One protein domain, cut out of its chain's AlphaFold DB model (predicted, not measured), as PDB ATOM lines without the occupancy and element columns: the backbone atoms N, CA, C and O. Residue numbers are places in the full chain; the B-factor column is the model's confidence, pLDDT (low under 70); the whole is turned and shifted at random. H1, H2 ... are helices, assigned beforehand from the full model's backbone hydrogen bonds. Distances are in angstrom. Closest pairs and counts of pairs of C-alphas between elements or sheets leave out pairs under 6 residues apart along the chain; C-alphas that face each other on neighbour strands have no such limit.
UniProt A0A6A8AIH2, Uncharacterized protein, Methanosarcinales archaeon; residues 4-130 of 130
ATOM      1  N   LYS A   4     173.712 156.887 251.044       84.94
ATOM      2  CA  LYS A   4     173.258 158.012 251.870       84.94
ATOM      3  C   LYS A   4     172.977 157.539 253.294       84.94
ATOM      4  O   LYS A   4     173.403 158.180 254.247       84.94
ATOM      5  N   GLU A   5     172.317 156.397 253.430       84.88
ATOM      6  CA  GLU A   5     172.037 155.750 254.708       84.88
ATOM      7  C   GLU A   5     173.333 155.330 255.422       84.88
ATOM      8  O   GLU A   5     173.489 155.583 256.615       84.88
ATOM      9  N   LEU A   6     174.308 154.785 254.684       80.38
ATOM     10  CA  LEU A   6     175.638 154.475 255.210       80.38
ATOM     11  C   LEU A   6     176.366 155.732 255.698       80.38
ATOM     12  O   LEU A   6     176.891 155.731 256.807       80.38
ATOM     13  N   LYS A   7     176.384 156.800 254.890       86.31
ATOM     14  CA  LYS A   7     177.002 158.076 255.265       86.31
ATOM     15  C   LYS A   7     176.402 158.606 256.570       86.31
ATOM     16  O   LYS A   7     177.144 158.875 257.505       86.31
ATOM     17  N   ASN A   8     175.072 158.669 256.648       85.62
ATOM     18  CA  ASN A   8     174.367 159.147 257.835       85.62
ATOM     19  C   ASN A   8     174.677 158.292 259.073       85.62
ATOM     20  O   ASN A   8     174.813 158.829 260.167       85.62
ATOM     21  N   ARG A   9     174.789 156.964 258.923       84.31
ATOM     22  CA  ARG A   9     175.173 156.078 260.032       84.31
ATOM     23  C   ARG A   9     176.588 156.381 260.524       84.31
ATOM     24  O   ARG A   9     176.769 156.544 261.723       84.31
ATOM     25  N   LEU A  10     177.561 156.492 259.617       81.00
ATOM     26  CA  LEU A  10     178.954 156.788 259.971       81.00
ATOM     27  C   LEU A  10     179.101 158.181 260.602       81.00
ATOM     28  O   LEU A  10     179.783 158.319 261.607       81.00
ATOM     29  N   GLU A  11     178.426 159.200 260.063       82.56
ATOM     30  CA  GLU A  11     178.422 160.548 260.649       82.56
ATOM     31  C   GLU A  11     177.865 160.537 262.074       82.56
ATOM     32  O   GLU A  11     178.493 161.107 262.958       82.56
ATOM     33  N   ARG A  12     176.756 159.824 262.324       79.12
ATOM     34  CA  ARG A  12     176.200 159.689 263.679       79.12
ATOM     35  C   ARG A  12     177.177 159.024 264.635       79.12
ATOM     36  O   ARG A  12     177.297 159.500 265.749       79.12
ATOM     37  N   ILE A  13     177.865 157.959 264.221       74.25
ATOM     38  CA  ILE A  13     178.871 157.287 265.060       74.25
ATOM     39  C   ILE A  13     179.964 158.279 265.492       74.25
ATOM     40  O   ILE A  13     180.281 158.373 266.676       74.25
ATOM     41  N   LEU A  14     180.488 159.059 264.545       74.31
ATOM     42  CA  LEU A  14     181.597 159.989 264.782       74.31
ATOM     43  C   LEU A  14     181.179 161.268 265.521       74.31
ATOM     44  O   LEU A  14     181.996 161.891 266.194       74.31
ATOM     45  N   GLU A  15     179.909 161.667 265.439       72.19
ATOM     46  CA  GLU A  15     179.370 162.804 266.197       72.19
ATOM     47  C   GLU A  15     179.518 162.597 267.719       72.19
ATOM     48  O   GLU A  15     179.652 163.560 268.473       72.19
ATOM     49  N   TYR A  16     179.576 161.337 268.170       61.84
ATOM     50  CA  TYR A  16     179.775 160.958 269.573       61.84
ATOM     51  C   TYR A  16     181.252 160.784 269.975       61.84
ATOM     52  O   TYR A  16     181.545 160.626 271.160       61.84
ATOM     53  N   GLU A  17     182.189 160.869 269.028       57.78
ATOM     54  CA  GLU A  17     183.629 160.685 269.259       57.78
ATOM     55  C   GLU A  17     184.407 161.965 269.543       57.78
ATOM     56  O   GLU A  17     185.515 161.880 270.074       57.78
ATOM     57  N   GLY A  18     183.862 163.144 269.219       50.41
ATOM     58  CA  GLY A  18     184.575 164.432 269.309       50.41
ATOM     59  C   GLY A  18     185.094 164.811 270.708       50.41
ATOM     60  O   GLY A  18     185.672 165.876 270.879       50.41
ATOM     61  N   ARG A  19     184.884 163.956 271.718       50.88
ATOM     62  CA  ARG A  19     185.435 164.066 273.076       50.88
ATOM     63  C   ARG A  19     186.411 162.953 273.483       50.88
ATOM     64  O   ARG A  19     187.038 163.104 274.521       50.88
ATOM     65  N   ILE A  20     186.516 161.848 272.741       51.38
ATOM     66  CA  ILE A  20     187.285 160.657 273.158       51.38
ATOM     67  C   ILE A  20     188.664 160.592 272.479       51.38
ATOM     68  O   ILE A  20     189.591 160.031 273.046       51.38
ATOM     69  N   VAL A  21     188.818 161.156 271.278       53.81
ATOM     70  CA  VAL A  21     189.871 160.694 270.350       53.81
ATOM     71  C   VAL A  21     191.012 161.697 270.169       53.81
ATOM     72  O   VAL A  21     192.160 161.284 270.046       53.81
ATOM     73  N   ASP A  22     190.740 163.003 270.231       53.44
ATOM     74  CA  ASP A  22     191.747 164.027 269.900       53.44
ATOM     75  C   ASP A  22     192.909 164.114 270.915       53.44
ATOM     76  O   ASP A  22     193.947 164.699 270.614       53.44
ATOM     77  N   GLU A  23     192.785 163.505 272.100       49.81
ATOM     78  CA  GLU A  23     193.835 163.519 273.134       49.81
ATOM     79  C   GLU A  23     194.639 162.203 273.231       49.81
ATOM     80  O   GLU A  23     195.602 162.134 273.994       49.81
ATOM     81  N   TRP A  24     194.253 161.140 272.508       55.97
ATOM     82  CA  TRP A  24     194.686 159.770 272.839       55.97
ATOM     83  C   TRP A  24     195.746 159.194 271.884       55.97
ATOM     84  O   TRP A  24     196.585 158.415 272.332       55.97
ATOM     85  N   GLU A  25     195.804 159.629 270.620       58.62
ATOM     86  CA  GLU A  25     196.523 158.897 269.552       58.62
ATOM     87  C   GLU A  25     198.027 158.653 269.821       58.62
ATOM     88  O   GLU A  25     198.557 157.560 269.598       58.62
ATOM     89  N   ASN A  26     198.742 159.642 270.369       59.56
ATOM     90  CA  ASN A  26     200.184 159.505 270.618       59.56
ATOM     91  C   ASN A  26     200.501 158.821 271.960       59.56
ATOM     92  O   ASN A  26     201.416 158.001 272.040       59.56
ATOM     93  N   GLY A  27     199.737 159.124 273.014       66.62
ATOM     94  CA  GLY A  27     199.988 158.583 274.354       66.62
ATOM     95  C   GLY A  27     199.658 157.094 274.469       66.62
ATOM     96  O   GLY A  27     200.310 156.366 275.219       66.62
ATOM     97  N   LEU A  28     198.678 156.620 273.698       76.44
ATOM     98  CA  LEU A  28     198.202 155.244 273.784       76.44
ATOM     99  C   LEU A  28     199.132 154.247 273.090       76.44
ATOM    100  O   LEU A  28     199.396 153.170 273.627       76.44
ATOM    101  N   SER A  29     199.704 154.643 271.950       76.38
ATOM    102  CA  SER A  29     200.730 153.865 271.246       76.38
ATOM    103  C   SER A  29     201.982 153.662 272.111       76.38
ATOM    104  O   SER A  29     202.516 152.553 272.208       76.38
ATOM    105  N   GLU A  30     202.437 154.710 272.802       77.81
ATOM    106  CA  GLU A  30     203.566 154.621 273.735       77.81
ATOM    107  C   GLU A  30     203.235 153.751 274.955       77.81
ATOM    108  O   GLU A  30     204.026 152.875 275.323       77.81
ATOM    109  N   ALA A  31     202.043 153.924 275.536       79.12
ATOM    110  CA  ALA A  31     201.562 153.100 276.640       79.12
ATOM    111  C   ALA A  31     201.492 151.612 276.258       79.12
ATOM    112  O   ALA A  31     201.919 150.762 277.041       79.12
ATOM    113  N   GLN A  32     201.038 151.281 275.045       82.94
ATOM    114  CA  GLN A  32     200.992 149.905 274.549       82.94
ATOM    115  C   GLN A  32     202.389 149.273 274.499       82.94
ATOM    116  O   GLN A  32     202.578 148.143 274.956       82.94
ATOM    117  N   ILE A  33     203.386 150.007 273.996       84.44
ATOM    118  CA  ILE A  33     204.773 149.532 273.926       84.44
ATOM    119  C   ILE A  33     205.355 149.338 275.330       84.44
ATOM    120  O   ILE A  33     205.973 148.304 275.598       84.44
ATOM    121  N   MET A  34     205.173 150.310 276.227       83.50
ATOM    122  CA  MET A  34     205.720 150.251 277.586       83.50
ATOM    123  C   MET A  34     205.098 149.120 278.405       83.50
ATOM    124  O   MET A  34     205.822 148.347 279.030       83.50
ATOM    125  N   VAL A  35     203.773 148.980 278.369       85.38
ATOM    126  CA  VAL A  35     203.059 147.947 279.129       85.38
ATOM    127  C   VAL A  35     203.380 146.551 278.599       85.38
ATOM    128  O   VAL A  35     203.573 145.631 279.392       85.38
ATOM    129  N   LYS A  36     203.527 146.386 277.278       86.50
ATOM    130  CA  LYS A  36     203.964 145.114 276.691       86.50
ATOM    131  C   LYS A  36     205.350 144.704 277.194       86.50
ATOM    132  O   LYS A  36     205.504 143.578 277.657       86.50
ATOM    133  N   LYS A  37     206.324 145.621 277.167       88.62
ATOM    134  CA  LYS A  37     207.674 145.369 277.702       88.62
ATOM    135  C   LYS A  37     207.638 145.029 279.193       88.62
ATOM    136  O   LYS A  37     208.270 144.070 279.613       88.62
ATOM    137  N   ALA A  38     206.846 145.759 279.977       82.81
ATOM    138  CA  ALA A  38     206.711 145.507 281.409       82.81
ATOM    139  C   ALA A  38     206.110 144.119 281.711       82.81
ATOM    140  O   ALA A  38     206.562 143.448 282.636       82.81
ATOM    141  N   VAL A  39     205.130 143.653 280.925       88.75
ATOM    142  CA  VAL A  39     204.597 142.282 281.035       88.75
ATOM    143  C   VAL A  39     205.640 141.240 280.622       88.75
ATOM    144  O   VAL A  39     205.746 140.209 281.274       88.75
ATOM    145  N   GLU A  40     206.431 141.492 279.579       90.88
ATOM    146  CA  GLU A  40     207.513 140.586 279.158       90.88
ATOM    147  C   GLU A  40     208.607 140.450 280.238       90.88
ATOM    148  O   GLU A  40     209.098 139.347 280.479       90.88
ATOM    149  N   GLU A  41     208.949 141.541 280.930       93.94
ATOM    150  CA  GLU A  41     209.917 141.559 282.039       93.94
ATOM    151  C   GLU A  41     209.349 140.964 283.342       93.94
ATOM    152  O   GLU A  41     210.084 140.389 284.152       93.94
ATOM    153  N   HIS A  42     208.032 141.063 283.548       89.25
ATOM    154  CA  HIS A  42     207.340 140.609 284.757       89.25
ATOM    155  C   HIS A  42     206.056 139.814 284.441       89.25
ATOM    156  O   HIS A  42     204.959 140.223 284.836       89.25
ATOM    157  N   PRO A  43     206.168 138.627 283.815       86.62
ATOM    158  CA  PRO A  43     205.032 137.905 283.228       86.62
ATOM    159  C   PRO A  43     204.013 137.363 284.234       86.62
ATOM    160  O   PRO A  43     202.915 137.002 283.846       86.62
ATOM    161  N   ASN A  44     204.350 137.310 285.525       92.62
ATOM    162  CA  ASN A  44     203.444 136.836 286.579       92.62
ATOM    163  C   ASN A  44     202.793 137.985 287.372       92.62
ATOM    164  O   ASN A  44     202.158 137.748 288.404       92.62
ATOM    165  N   ASN A  45     202.993 139.239 286.956       91.75
ATOM    166  CA  ASN A  45     202.412 140.390 287.631       91.75
ATOM    167  C   ASN A  45     200.988 140.645 287.122       91.75
ATOM    168  O   ASN A  45     200.782 141.288 286.095       91.75
ATOM    169  N   LYS A  46     200.002 140.197 287.903       89.69
ATOM    170  CA  LYS A  46     198.572 140.334 287.585       89.69
ATOM    171  C   LYS A  46     198.126 141.775 287.333       89.69
ATOM    172  O   LYS A  46     197.279 142.009 286.482       89.69
ATOM    173  N   TRP A  47     198.706 142.751 288.035       91.31
ATOM    174  CA  TRP A  47     198.377 144.160 287.810       91.31
ATOM    175  C   TRP A  47     198.853 144.638 286.431       91.31
ATOM    176  O   TRP A  47     198.136 145.378 285.761       91.31
ATOM    177  N   LEU A  48     200.025 144.177 285.971       86.25
ATOM    178  CA  LEU A  48     200.515 144.475 284.621       86.25
ATOM    179  C   LEU A  48     199.688 143.770 283.542       86.25
ATOM    180  O   LEU A  48     199.450 144.361 282.493       86.25
ATOM    181  N   GLU A  49     199.207 142.551 283.796       82.88
ATOM    182  CA  GLU A  49     198.277 141.858 282.892       82.88
ATOM    183  C   GLU A  49     196.936 142.602 282.764       82.88
ATOM    184  O   GLU A  49     196.450 142.821 281.653       82.88
ATOM    185  N   GLU A  50     196.359 143.056 283.879       87.31
ATOM    186  CA  GLU A  50     195.140 143.874 283.879       87.31
ATOM    187  C   GLU A  50     195.349 145.219 283.172       87.31
ATOM    188  O   GLU A  50     194.500 145.658 282.393       87.31
ATOM    189  N   LEU A  51     196.484 145.878 283.422       81.88
ATOM    190  CA  LEU A  51     196.845 147.126 282.755       81.88
ATOM    191  C   LEU A  51     197.006 146.915 281.245       81.88
ATOM    192  O   LEU A  51     196.486 147.707 280.461       81.88
ATOM    193  N   ARG A  52     197.664 145.826 280.835       82.94
ATOM    194  CA  ARG A  52     197.813 145.436 279.430       82.94
ATOM    195  C   ARG A  52     196.465 145.240 278.758       82.94
ATOM    196  O   ARG A  52     196.248 145.815 277.700       82.94
ATOM    197  N   SER A  53     195.552 144.505 279.389       84.00
ATOM    198  CA  SER A  53     194.208 144.279 278.848       84.00
ATOM    199  C   SER A  53     193.436 145.590 278.649       84.00
ATOM    200  O   SER A  53     192.789 145.781 277.617       84.00
ATOM    201  N   LYS A  54     193.547 146.531 279.595       82.94
ATOM    202  CA  LYS A  54     192.918 147.857 279.486       82.94
ATOM    203  C   LYS A  54     193.515 148.693 278.353       82.94
ATOM    204  O   LYS A  54     192.767 149.328 277.618       82.94
ATOM    205  N   VAL A  55     194.839 148.678 278.199       81.75
ATOM    206  CA  VAL A  55     195.537 149.417 277.134       81.75
ATOM    207  C   VAL A  55     195.247 148.816 275.757       81.75
ATOM    208  O   VAL A  55     194.978 149.560 274.821       81.75
ATOM    209  N   GLU A  56     195.236 147.485 275.631       83.00
ATOM    210  CA  GLU A  56     194.844 146.794 274.394       83.00
ATOM    211  C   GLU A  56     193.398 147.137 274.009       83.00
ATOM    212  O   GLU A  56     193.152 147.515 272.867       83.00
ATOM    213  N   SER A  57     192.470 147.123 274.973       82.12
ATOM    214  CA  SER A  57     191.069 147.503 274.733       82.12
ATOM    215  C   SER A  57     190.938 148.954 274.260       82.12
ATOM    216  O   SER A  57     190.197 149.237 273.323       82.12
ATOM    217  N   ALA A  58     191.669 149.885 274.878       77.25
ATOM    218  CA  ALA A  58     191.647 151.289 274.474       77.25
ATOM    219  C   ALA A  58     192.243 151.502 273.068       77.25
ATOM    220  O   ALA A  58     191.715 152.292 272.290       77.25
ATOM    221  N   PHE A  59     193.287 150.748 272.712       79.56
ATOM    222  CA  PHE A  59     193.890 150.793 271.379       79.56
ATOM    223  C   PHE A  59     192.953 150.227 270.307       79.56
ATOM    224  O   PHE A  59     192.852 150.764 269.205       79.56
ATOM    225  N   GLU A  60     192.233 149.150 270.622       82.88
ATOM    226  CA  GLU A  60     191.205 148.596 269.739       82.88
ATOM    227  C   GLU A  60     190.071 149.594 269.487       82.88
ATOM    228  O   GLU A  60     189.639 149.731 268.341       82.88
ATOM    229  N   MET A  61     189.648 150.339 270.514       80.94
ATOM    230  CA  MET A  61     188.659 151.414 270.372       80.94
ATOM    231  C   MET A  61     189.165 152.539 269.462       80.94
ATOM    232  O   MET A  61     188.468 152.921 268.526       80.94
ATOM    233  N   GLU A  62     190.384 153.036 269.684       81.69
ATOM    234  CA  GLU A  62     190.999 154.082 268.853       81.69
ATOM    235  C   GLU A  62     191.124 153.649 267.384       81.69
ATOM    236  O   GLU A  62     190.801 154.389 266.452       81.69
ATOM    237  N   LYS A  63     191.541 152.404 267.156       84.38
ATOM    238  CA  LYS A  63     191.614 151.845 265.810       84.38
ATOM    239  C   LYS A  63     190.229 151.723 265.173       84.38
ATOM    240  O   LYS A  63     190.088 152.030 263.990       84.38
ATOM    241  N   ALA A  64     189.223 151.284 265.930       84.81
ATOM    242  CA  ALA A  64     187.863 151.138 265.425       84.81
ATOM    243  C   ALA A  64     187.286 152.485 264.966       84.81
ATOM    244  O   ALA A  64     186.779 152.603 263.849       84.81
ATOM    245  N   VAL A  65     187.473 153.514 265.787       83.56
ATOM    246  CA  VAL A  65     187.190 154.916 265.472       83.56
ATOM    247  C   VAL A  65     187.881 155.346 264.169       83.56
ATOM    248  O   VAL A  65     187.245 155.848 263.241       83.56
ATOM    249  N   SER A  66     189.198 155.133 264.075       85.56
ATOM    250  CA  SER A  66     190.000 155.529 262.913       85.56
ATOM    251  C   SER A  66     189.530 154.838 261.625       85.56
ATOM    252  O   SER A  66     189.382 155.479 260.581       85.56
ATOM    253  N   ASP A  67     189.189 153.548 261.707       88.00
ATOM    254  CA  ASP A  67     188.603 152.782 260.605       88.00
ATOM    255  C   ASP A  67     187.242 153.358 260.157       88.00
ATOM    256  O   ASP A  67     186.972 153.448 258.954       88.00
ATOM    257  N   VAL A  68     186.383 153.778 261.097       85.69
ATOM    258  CA  VAL A  68     185.080 154.408 260.805       85.69
ATOM    259  C   VAL A  68     185.262 155.790 260.167       85.69
ATOM    260  O   VAL A  68     184.609 156.077 259.156       85.69
ATOM    261  N   LYS A  69     186.182 156.620 260.683       86.25
ATOM    262  CA  LYS A  69     186.573 157.913 260.084       86.25
ATOM    263  C   LYS A  69     187.062 157.724 258.650       86.25
ATOM    264  O   LYS A  69     186.557 158.365 257.728       86.25
ATOM    265  N   GLY A  70     187.989 156.786 258.446       87.19
ATOM    266  CA  GLY A  70     188.507 156.436 257.127       87.19
ATOM    267  C   GLY A  70     187.404 155.965 256.179       87.19
ATOM    268  O   GLY A  70     187.365 156.376 255.015       87.19
ATOM    269  N   PHE A  71     186.453 155.168 256.675       89.50
ATOM    270  CA  PHE A  71     185.329 154.725 255.858       89.50
ATOM    271  C   PHE A  71     184.417 155.883 255.449       89.50
ATOM    272  O   PHE A  71     183.986 155.946 254.295       89.50
ATOM    273  N   LEU A  72     184.137 156.817 256.362       88.06
ATOM    274  CA  LEU A  72     183.330 157.994 256.050       88.06
ATOM    275  C   LEU A  72     183.990 158.836 254.953       88.06
ATOM    276  O   LEU A  72     183.312 159.241 254.006       88.06
ATOM    277  N   GLU A  73     185.300 159.057 255.041       89.75
ATOM    278  CA  GLU A  73     186.038 159.788 254.009       89.75
ATOM    279  C   GLU A  73     185.971 159.075 252.656       89.75
ATOM    280  O   GLU A  73     185.663 159.704 251.644       89.75
ATOM    281  N   MET A  74     186.110 157.747 252.625       88.19
ATOM    282  CA  MET A  74     185.917 156.967 251.397       88.19
ATOM    283  C   MET A  74     184.499 157.105 250.833       88.19
ATOM    284  O   MET A  74     184.332 157.300 249.631       88.19
ATOM    285  N   VAL A  75     183.465 157.066 251.678       88.31
ATOM    286  CA  VAL A  75     182.065 157.256 251.259       88.31
ATOM    287  C   VAL A  75     181.833 158.649 250.661       88.31
ATOM    288  O   VAL A  75     180.970 158.791 249.787       88.31
ATOM    289  N   LYS A  76     182.597 159.668 251.069       88.06
ATOM    290  CA  LYS A  76     182.529 161.026 250.503       88.06
ATOM    291  C   LYS A  76     183.208 161.148 249.131       88.06
ATOM    292  O   LYS A  76     182.828 162.041 248.378       88.06
ATOM    293  N   VAL A  77     184.135 160.255 248.761       90.44
ATOM    294  CA  VAL A  77     184.841 160.286 247.462       90.44
ATOM    295  C   VAL A  77     183.885 159.938 246.311       90.44
ATOM    296  O   VAL A  77     183.469 158.786 246.201       90.44
ATOM    297  N   PRO A  78     183.532 160.860 245.398       83.56
ATOM    298  CA  PRO A  78     182.505 160.594 244.382       83.56
ATOM    299  C   PRO A  78     182.863 159.471 243.399       83.56
ATOM    300  O   PRO A  78     181.975 158.767 242.932       83.56
ATOM    301  N   SER A  79     184.156 159.289 243.114       90.19
ATOM    302  CA  SER A  79     184.686 158.324 242.142       90.19
ATOM    303  C   SER A  79     184.862 156.901 242.675       90.19
ATOM    304  O   SER A  79     185.208 156.012 241.896       90.19
ATOM    305  N   ILE A  80     184.654 156.659 243.973       89.69
ATOM    306  CA  ILE A  80     184.785 155.311 244.525       89.69
ATOM    307  C   ILE A  80     183.643 154.415 244.040       89.69
ATOM    308  O   ILE A  80     182.484 154.838 243.999       89.69
ATOM    309  N   SER A  81     183.963 153.172 243.684       91.00
ATOM    310  CA  SER A  81     182.944 152.215 243.269       91.00
ATOM    311  C   SER A  81     182.179 151.659 244.472       91.00
ATOM    312  O   SER A  81     182.721 151.511 245.572       91.00
ATOM    313  N   ASP A  82     180.918 151.277 244.259       87.50
ATOM    314  CA  ASP A  82     180.123 150.593 245.286       87.50
ATOM    315  C   ASP A  82     180.759 149.263 245.720       87.50
ATOM    316  O   ASP A  82     180.580 148.822 246.857       87.50
ATOM    317  N   GLU A  83     181.519 148.617 244.834       91.31
ATOM    318  CA  GLU A  83     182.204 147.363 245.136       91.31
ATOM    319  C   GLU A  83     183.402 147.584 246.069       91.31
ATOM    320  O   GLU A  83     183.594 146.823 247.022       91.31
ATOM    321  N   ASP A  84     184.144 148.678 245.879       90.12
ATOM    322  CA  ASP A  84     185.214 149.092 246.789       90.12
ATOM    323  C   ASP A  84     184.658 149.482 248.160       90.12
ATOM    324  O   ASP A  84     185.196 149.057 249.185       90.12
ATOM    325  N   LEU A  85     183.524 150.194 248.199       88.19
ATOM    326  CA  LEU A  85     182.828 150.507 249.451       88.19
ATOM    327  C   LEU A  85     182.370 149.238 250.179       88.19
ATOM    328  O   LEU A  85     182.562 149.120 251.390       88.19
ATOM    329  N   LYS A  86     181.815 148.247 249.470       88.94
ATOM    330  CA  LYS A  86     181.440 146.949 250.066       88.94
ATOM    331  C   LYS A  86     182.651 146.163 250.556       88.94
ATOM    332  O   LYS A  86     182.566 145.479 251.579       88.94
ATOM    333  N   ARG A  87     183.765 146.195 249.821       91.81
ATOM    334  CA  ARG A  87     185.014 145.539 250.229       91.81
ATOM    335  C   ARG A  87     185.565 146.189 251.496       91.81
ATOM    336  O   ARG A  87     185.893 145.467 252.435       91.81
ATOM    337  N   TYR A  88     185.603 147.517 251.548       88.31
ATOM    338  CA  TYR A  88     186.067 148.243 252.725       88.31
ATOM    339  C   TYR A  88     185.141 148.023 253.924       88.31
ATOM    340  O   TYR A  88     185.618 147.638 254.985       88.31
ATOM    341  N   LYS A  89     183.814 148.099 253.735       88.19
ATOM    342  CA  LYS A  89     182.822 147.780 254.776       88.19
ATOM    343  C   LYS A  89     183.059 146.418 255.423       88.19
ATOM    344  O   LYS A  89     182.959 146.292 256.635       88.19
ATOM    345  N   ARG A  90     183.343 145.385 254.622       90.94
ATOM    346  CA  ARG A  90     183.640 144.041 255.148       90.94
ATOM    347  C   ARG A  90     184.899 144.050 256.010       90.94
ATOM    348  O   ARG A  90     184.886 143.455 257.082       90.94
ATOM    349  N   LYS A  91     185.943 144.754 255.562       90.69
ATOM    350  CA  LYS A  91     187.214 144.894 256.285       90.69
ATOM    351  C   LYS A  91     187.036 145.572 257.647       90.69
ATOM    352  O   LYS A  91     187.643 145.115 258.605       90.69
ATOM    353  N   VAL A  92     186.209 146.615 257.729       89.00
ATOM    354  CA  VAL A  92     186.019 147.416 258.955       89.00
ATOM    355  C   VAL A  92     184.727 147.086 259.712       89.00
ATOM    356  O   VAL A  92     184.284 147.856 260.554       89.00
ATOM    357  N   SER A  93     184.088 145.953 259.411       87.44
ATOM    358  CA  SER A  93     182.787 145.588 259.997       87.44
ATOM    359  C   SER A  93     182.825 145.495 261.525       87.44
ATOM    360  O   SER A  93     181.982 146.100 262.177       87.44
ATOM    361  N   GLY A  94     183.844 144.842 262.089       82.62
ATOM    362  CA  GLY A  94     184.024 144.773 263.544       82.62
ATOM    363  C   GLY A  94     184.253 146.142 264.191       82.62
ATOM    364  O   GLY A  94     183.733 146.397 265.271       82.62
ATOM    365  N   SER A  95     184.961 147.042 263.503       86.81
ATOM    366  CA  SER A  95     185.161 148.428 263.939       86.81
ATOM    367  C   SER A  95     183.834 149.195 263.993       86.81
ATOM    368  O   SER A  95     183.545 149.863 264.979       86.81
ATOM    369  N   ILE A  96     182.978 149.033 262.975       83.44
ATOM    370  CA  ILE A  96     181.632 149.628 262.952       83.44
ATOM    371  C   ILE A  96     180.776 149.089 264.105       83.44
ATOM    372  O   ILE A  96     180.153 149.879 264.807       83.44
ATOM    373  N   ASP A  97     180.748 147.769 264.308       83.94
ATOM    374  CA  ASP A  97     179.924 147.145 265.349       83.94
ATOM    375  C   ASP A  97     180.367 147.583 266.759       83.94
ATOM    376  O   ASP A  97     179.529 147.863 267.618       83.94
ATOM    377  N   MET A  98     181.681 147.705 266.987       82.31
ATOM    378  CA  MET A  98     182.237 148.225 268.239       82.31
ATOM    379  C   MET A  98     181.826 149.682 268.473       82.31
ATOM    380  O   MET A  98     181.315 150.010 269.547       82.31
ATOM    381  N   CYS A  99     182.000 150.550 267.475       79.38
ATOM    382  CA  CYS A  99     181.618 151.953 267.595       79.38
ATOM    383  C   CYS A  99     180.100 152.137 267.779       79.38
ATOM    384  O   CYS A  99     179.688 153.005 268.546       79.38
ATOM    385  N   ASP A 100     179.262 151.303 267.156       77.81
ATOM    386  CA  ASP A 100     177.811 151.305 267.392       77.81
ATOM    387  C   ASP A 100     177.464 150.930 268.842       77.81
ATOM    388  O   ASP A 100     176.603 151.568 269.452       77.81
ATOM    389  N   CYS A 101     178.145 149.936 269.426       75.19
ATOM    390  CA  CYS A 101     177.951 149.567 270.832       75.19
ATOM    391  C   CYS A 101     178.329 150.716 271.778       75.19
ATOM    392  O   CYS A 101     177.608 150.996 272.735       75.19
ATOM    393  N   ILE A 102     179.439 151.404 271.495       71.75
ATOM    394  CA  ILE A 102     179.887 152.568 272.270       71.75
ATOM    395  C   ILE A 102     178.874 153.711 272.149       71.75
ATOM    396  O   ILE A 102     178.451 154.266 273.162       71.75
ATOM    397  N   ALA A 103     178.439 154.033 270.928       70.12
ATOM    398  CA  ALA A 103     177.446 155.073 270.690       70.12
ATOM    399  C   ALA A 103     176.121 154.773 271.412       70.12
ATOM    400  O   ALA A 103     175.533 155.676 272.009       70.12
ATOM    401  N   ALA A 104     175.677 153.511 271.418       71.75
ATOM    402  CA  ALA A 104     174.493 153.080 272.160       71.75
ATOM    403  C   ALA A 104     174.661 153.263 273.678       71.75
ATOM    404  O   ALA A 104     173.795 153.862 274.313       71.75
ATOM    405  N   ALA A 105     175.792 152.837 274.251       70.19
ATOM    406  CA  ALA A 105     176.067 152.987 275.682       70.19
ATOM    407  C   ALA A 105     176.130 154.464 276.118       70.19
ATOM    408  O   ALA A 105     175.577 154.836 277.154       70.19
ATOM    409  N   ILE A 106     176.759 155.324 275.311       68.44
ATOM    410  CA  ILE A 106     176.811 156.775 275.558       68.44
ATOM    411  C   ILE A 106     175.406 157.385 275.490       68.44
ATOM    412  O   ILE A 106     175.060 158.242 276.310       68.44
ATOM    413  N   TYR A 107     174.591 156.957 274.522       68.12
ATOM    414  CA  TYR A 107     173.219 157.433 274.371       68.12
ATOM    415  C   TYR A 107     172.352 157.050 275.576       68.12
ATOM    416  O   TYR A 107     171.694 157.916 276.153       68.12
ATOM    417  N   GLU A 108     172.398 155.787 276.004       71.94
ATOM    418  CA  GLU A 108     171.679 155.305 277.187       71.94
ATOM    419  C   GLU A 108     172.079 156.085 278.450       71.94
ATOM    420  O   GLU A 108     171.211 156.620 279.146       71.94
ATOM    421  N   ASP A 109     173.378 156.256 278.705       69.94
ATOM    422  CA  ASP A 109     173.881 157.005 279.865       69.94
ATOM    423  C   ASP A 109     173.454 158.485 279.854       69.94
ATOM    424  O   ASP A 109     173.135 159.075 280.891       69.94
ATOM    425  N   ARG A 110     173.397 159.108 278.671       68.44
ATOM    426  CA  ARG A 110     172.894 160.479 278.521       68.44
ATOM    427  C   ARG A 110     171.399 160.572 278.824       68.44
ATOM    428  O   ARG A 110     171.006 161.442 279.596       68.44
ATOM    429  N   THR A 111     170.582 159.683 278.258       71.94
ATOM    430  CA  THR A 111     169.128 159.688 278.509       71.94
ATOM    431  C   THR A 111     168.799 159.471 279.983       71.94
ATOM    432  O   THR A 111     167.899 160.117 280.519       71.94
ATOM    433  N   LYS A 112     169.576 158.623 280.667       76.12
ATOM    434  CA  LYS A 112     169.450 158.406 282.107       76.12
ATOM    435  C   LYS A 112     169.744 159.683 282.901       76.12
ATOM    436  O   LYS A 112     168.925 160.073 283.728       76.12
ATOM    437  N   ARG A 113     170.854 160.369 282.608       71.06
ATOM    438  CA  ARG A 113     171.211 161.641 283.265       71.06
ATOM    439  C   ARG A 113     170.168 162.737 283.051       71.06
ATOM    440  O   ARG A 113     169.804 163.416 284.002       71.06
ATOM    441  N   GLU A 114     169.657 162.882 281.828       78.56
ATOM    442  CA  GLU A 114     168.604 163.862 281.515       78.56
ATOM    443  C   GLU A 114     167.300 163.564 282.285       78.56
ATOM    444  O   GLU A 114     166.609 164.486 282.721       78.56
ATOM    445  N   SER A 115     166.977 162.281 282.499       81.62
ATOM    446  CA  SER A 115     165.841 161.867 283.334       81.62
ATOM    447  C   SER A 115     166.048 162.219 284.810       81.62
ATOM    448  O   SER A 115     165.161 162.812 285.421       81.62
ATOM    449  N   GLU A 116     167.214 161.897 285.374       84.12
ATOM    450  CA  GLU A 116     167.557 162.198 286.775       84.12
ATOM    451  C   GLU A 116     167.567 163.715 287.046       84.12
ATOM    452  O   GLU A 116     167.033 164.180 288.053       84.12
ATOM    453  N   GLU A 117     168.109 164.515 286.124       82.12
ATOM    454  CA  GLU A 117     168.116 165.980 286.232       82.12
ATOM    455  C   GLU A 117     166.697 166.562 286.221       82.12
ATOM    456  O   GLU A 117     166.376 167.466 287.000       82.12
ATOM    457  N   LYS A 118     165.815 166.013 285.378       88.12
ATOM    458  CA  LYS A 118     164.410 166.418 285.329       88.12
ATOM    459  C   LYS A 118     163.678 166.101 286.636       88.12
ATOM    460  O   LYS A 118     162.965 166.966 287.142       88.12
ATOM    461  N   GLU A 119     163.879 164.911 287.202       87.50
ATOM    462  CA  GLU A 119     163.291 164.525 288.495       87.50
ATOM    463  C   GLU A 119     163.743 165.448 289.635       87.50
ATOM    464  O   GLU A 119     162.929 165.863 290.467       87.50
ATOM    465  N   LEU A 120     165.023 165.835 289.649       82.88
ATOM    466  CA  LEU A 120     165.558 166.797 290.613       82.88
ATOM    467  C   LEU A 120     164.937 168.189 290.441       82.88
ATOM    468  O   LEU A 120     164.546 168.813 291.430       82.88
ATOM    469  N   LEU A 121     164.812 168.675 289.202       86.38
ATOM    470  CA  LEU A 121     164.185 169.967 288.904       86.38
ATOM    471  C   LEU A 121     162.714 170.003 289.319       86.38
ATOM    472  O   LEU A 121     162.258 171.007 289.870       86.38
ATOM    473  N   ASP A 122     161.970 168.931 289.064       90.00
ATOM    474  CA  ASP A 122     160.560 168.849 289.432       90.00
ATOM    475  C   ASP A 122     160.397 168.767 290.961       90.00
ATOM    476  O   ASP A 122     159.619 169.538 291.527       90.00
ATOM    477  N   SER A 123     161.248 167.999 291.652       86.00
ATOM    478  CA  SER A 123     161.315 167.982 293.124       86.00
ATOM    479  C   SER A 123     161.630 169.367 293.716       86.00
ATOM    480  O   SER A 123     161.048 169.781 294.720       86.00
ATOM    481  N   PHE A 124     162.533 170.128 293.089       78.81
ATOM    482  CA  PHE A 124     162.905 171.475 293.539       78.81
ATOM    483  C   PHE A 124     161.774 172.498 293.341       78.81
ATOM    484  O   PHE A 124     161.592 173.397 294.166       78.81
ATOM    485  N   LYS A 125     160.984 172.370 292.266       83.50
ATOM    486  CA  LYS A 125     159.783 173.195 292.054       83.50
ATOM    487  C   LYS A 125     158.713 172.899 293.101       83.50
ATOM    488  O   LYS A 125     158.125 173.836 293.629       83.50
ATOM    489  N   GLU A 126     158.487 171.628 293.430       83.25
ATOM    490  CA  GLU A 126     157.521 171.228 294.461       83.25
ATOM    491  C   GLU A 126     157.891 171.753 295.856       83.25
ATOM    492  O   GLU A 126     157.007 172.123 296.629       83.25
ATOM    493  N   LEU A 127     159.188 171.831 296.169       77.19
ATOM    494  CA  LEU A 127     159.682 172.400 297.425       77.19
ATOM    495  C   LEU A 127     159.543 173.928 297.495       77.19
ATOM    496  O   LEU A 127     159.282 174.443 298.575       77.19
ATOM    497  N   ASN A 128     159.687 174.644 296.375       67.00
ATOM    498  CA  ASN A 128     159.546 176.110 296.318       67.00
ATOM    499  C   ASN A 128     158.096 176.600 296.138       67.00
ATOM    500  O   ASN A 128     157.852 177.805 296.135       67.00
ATOM    501  N   LEU A 129     157.142 175.686 295.944       57.59
ATOM    502  CA  LEU A 129     155.703 175.972 295.892       57.59
ATOM    503  C   LEU A 129     154.997 175.718 297.242       57.59
ATOM    504  O   LEU A 129     153.775 175.864 297.318       57.59
ATOM    505  N   LYS A 130     155.748 175.345 298.288       49.88
ATOM    506  CA  LYS A 130     155.311 175.279 299.692       49.88
ATOM    507  C   LYS A 130     155.852 176.467 300.478       49.88
ATOM    508  O   LYS A 130     155.124 176.907 301.394       49.88
TER     509      LYS A 130
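Overview. This is residues 4 to 130 of the 130 residues of an uncharacterized protein of Methanosarcinales archaeon (UniProt A0A6A8AIH2). The longest helix, H5, sets out from the middle of H3 to make a T, and residues 108 to 130 stick out. H2 folds along one half of H3; H1 and H4 pack on the other. The 127 printed residues include five named helices, H1 to H5 in chain order: all helix. The whole is only just loose, close to extended (radius of gyration of the C-alphas 20.6 A), spanning 64 by 51 by 21 A.

Along the chain. Find C-alpha 93 at (182.787, 145.588, 259.997); H5, residues 93 to 128, runs 52.8 A to C-alpha 128 at (159.546, 176.110, 296.318). H3, residues 46 to 76, spans 45.4 A; H2, 25 to 41, 25.2 A; H1, 4 to 15, 16.3 A; H4, 82 to 91, 14.3 A.

Arrangement. H3, the hub, touches H5 about perpendicular, at 80 degrees; look at their closest C-alphas, Ala 64 and Ser 95, 4.1 A apart. In the hairpin of H2 and H3, the closest are Val 35 and Arg 52, 5.8 A; in that of H3 and H4, Val 75 and Leu 85, 7.0 A. H1 touches H3, closest at C-alphas Leu 10 and Leu 72, 6.0 A. Every O i to N i+4 pair is within hydrogen-bond range in H1, H3, H4 and H5; in H2, 11 of 13.

Size, cuts and confidence. The farthest C-alphas, Ser 81 and Lys 130, are 66.9 A apart. The printed part has no cut and no long link. Look for pLDDT under 70 at residues 16 to 27, 106 to 107, 109 to 110 and 128 to 130.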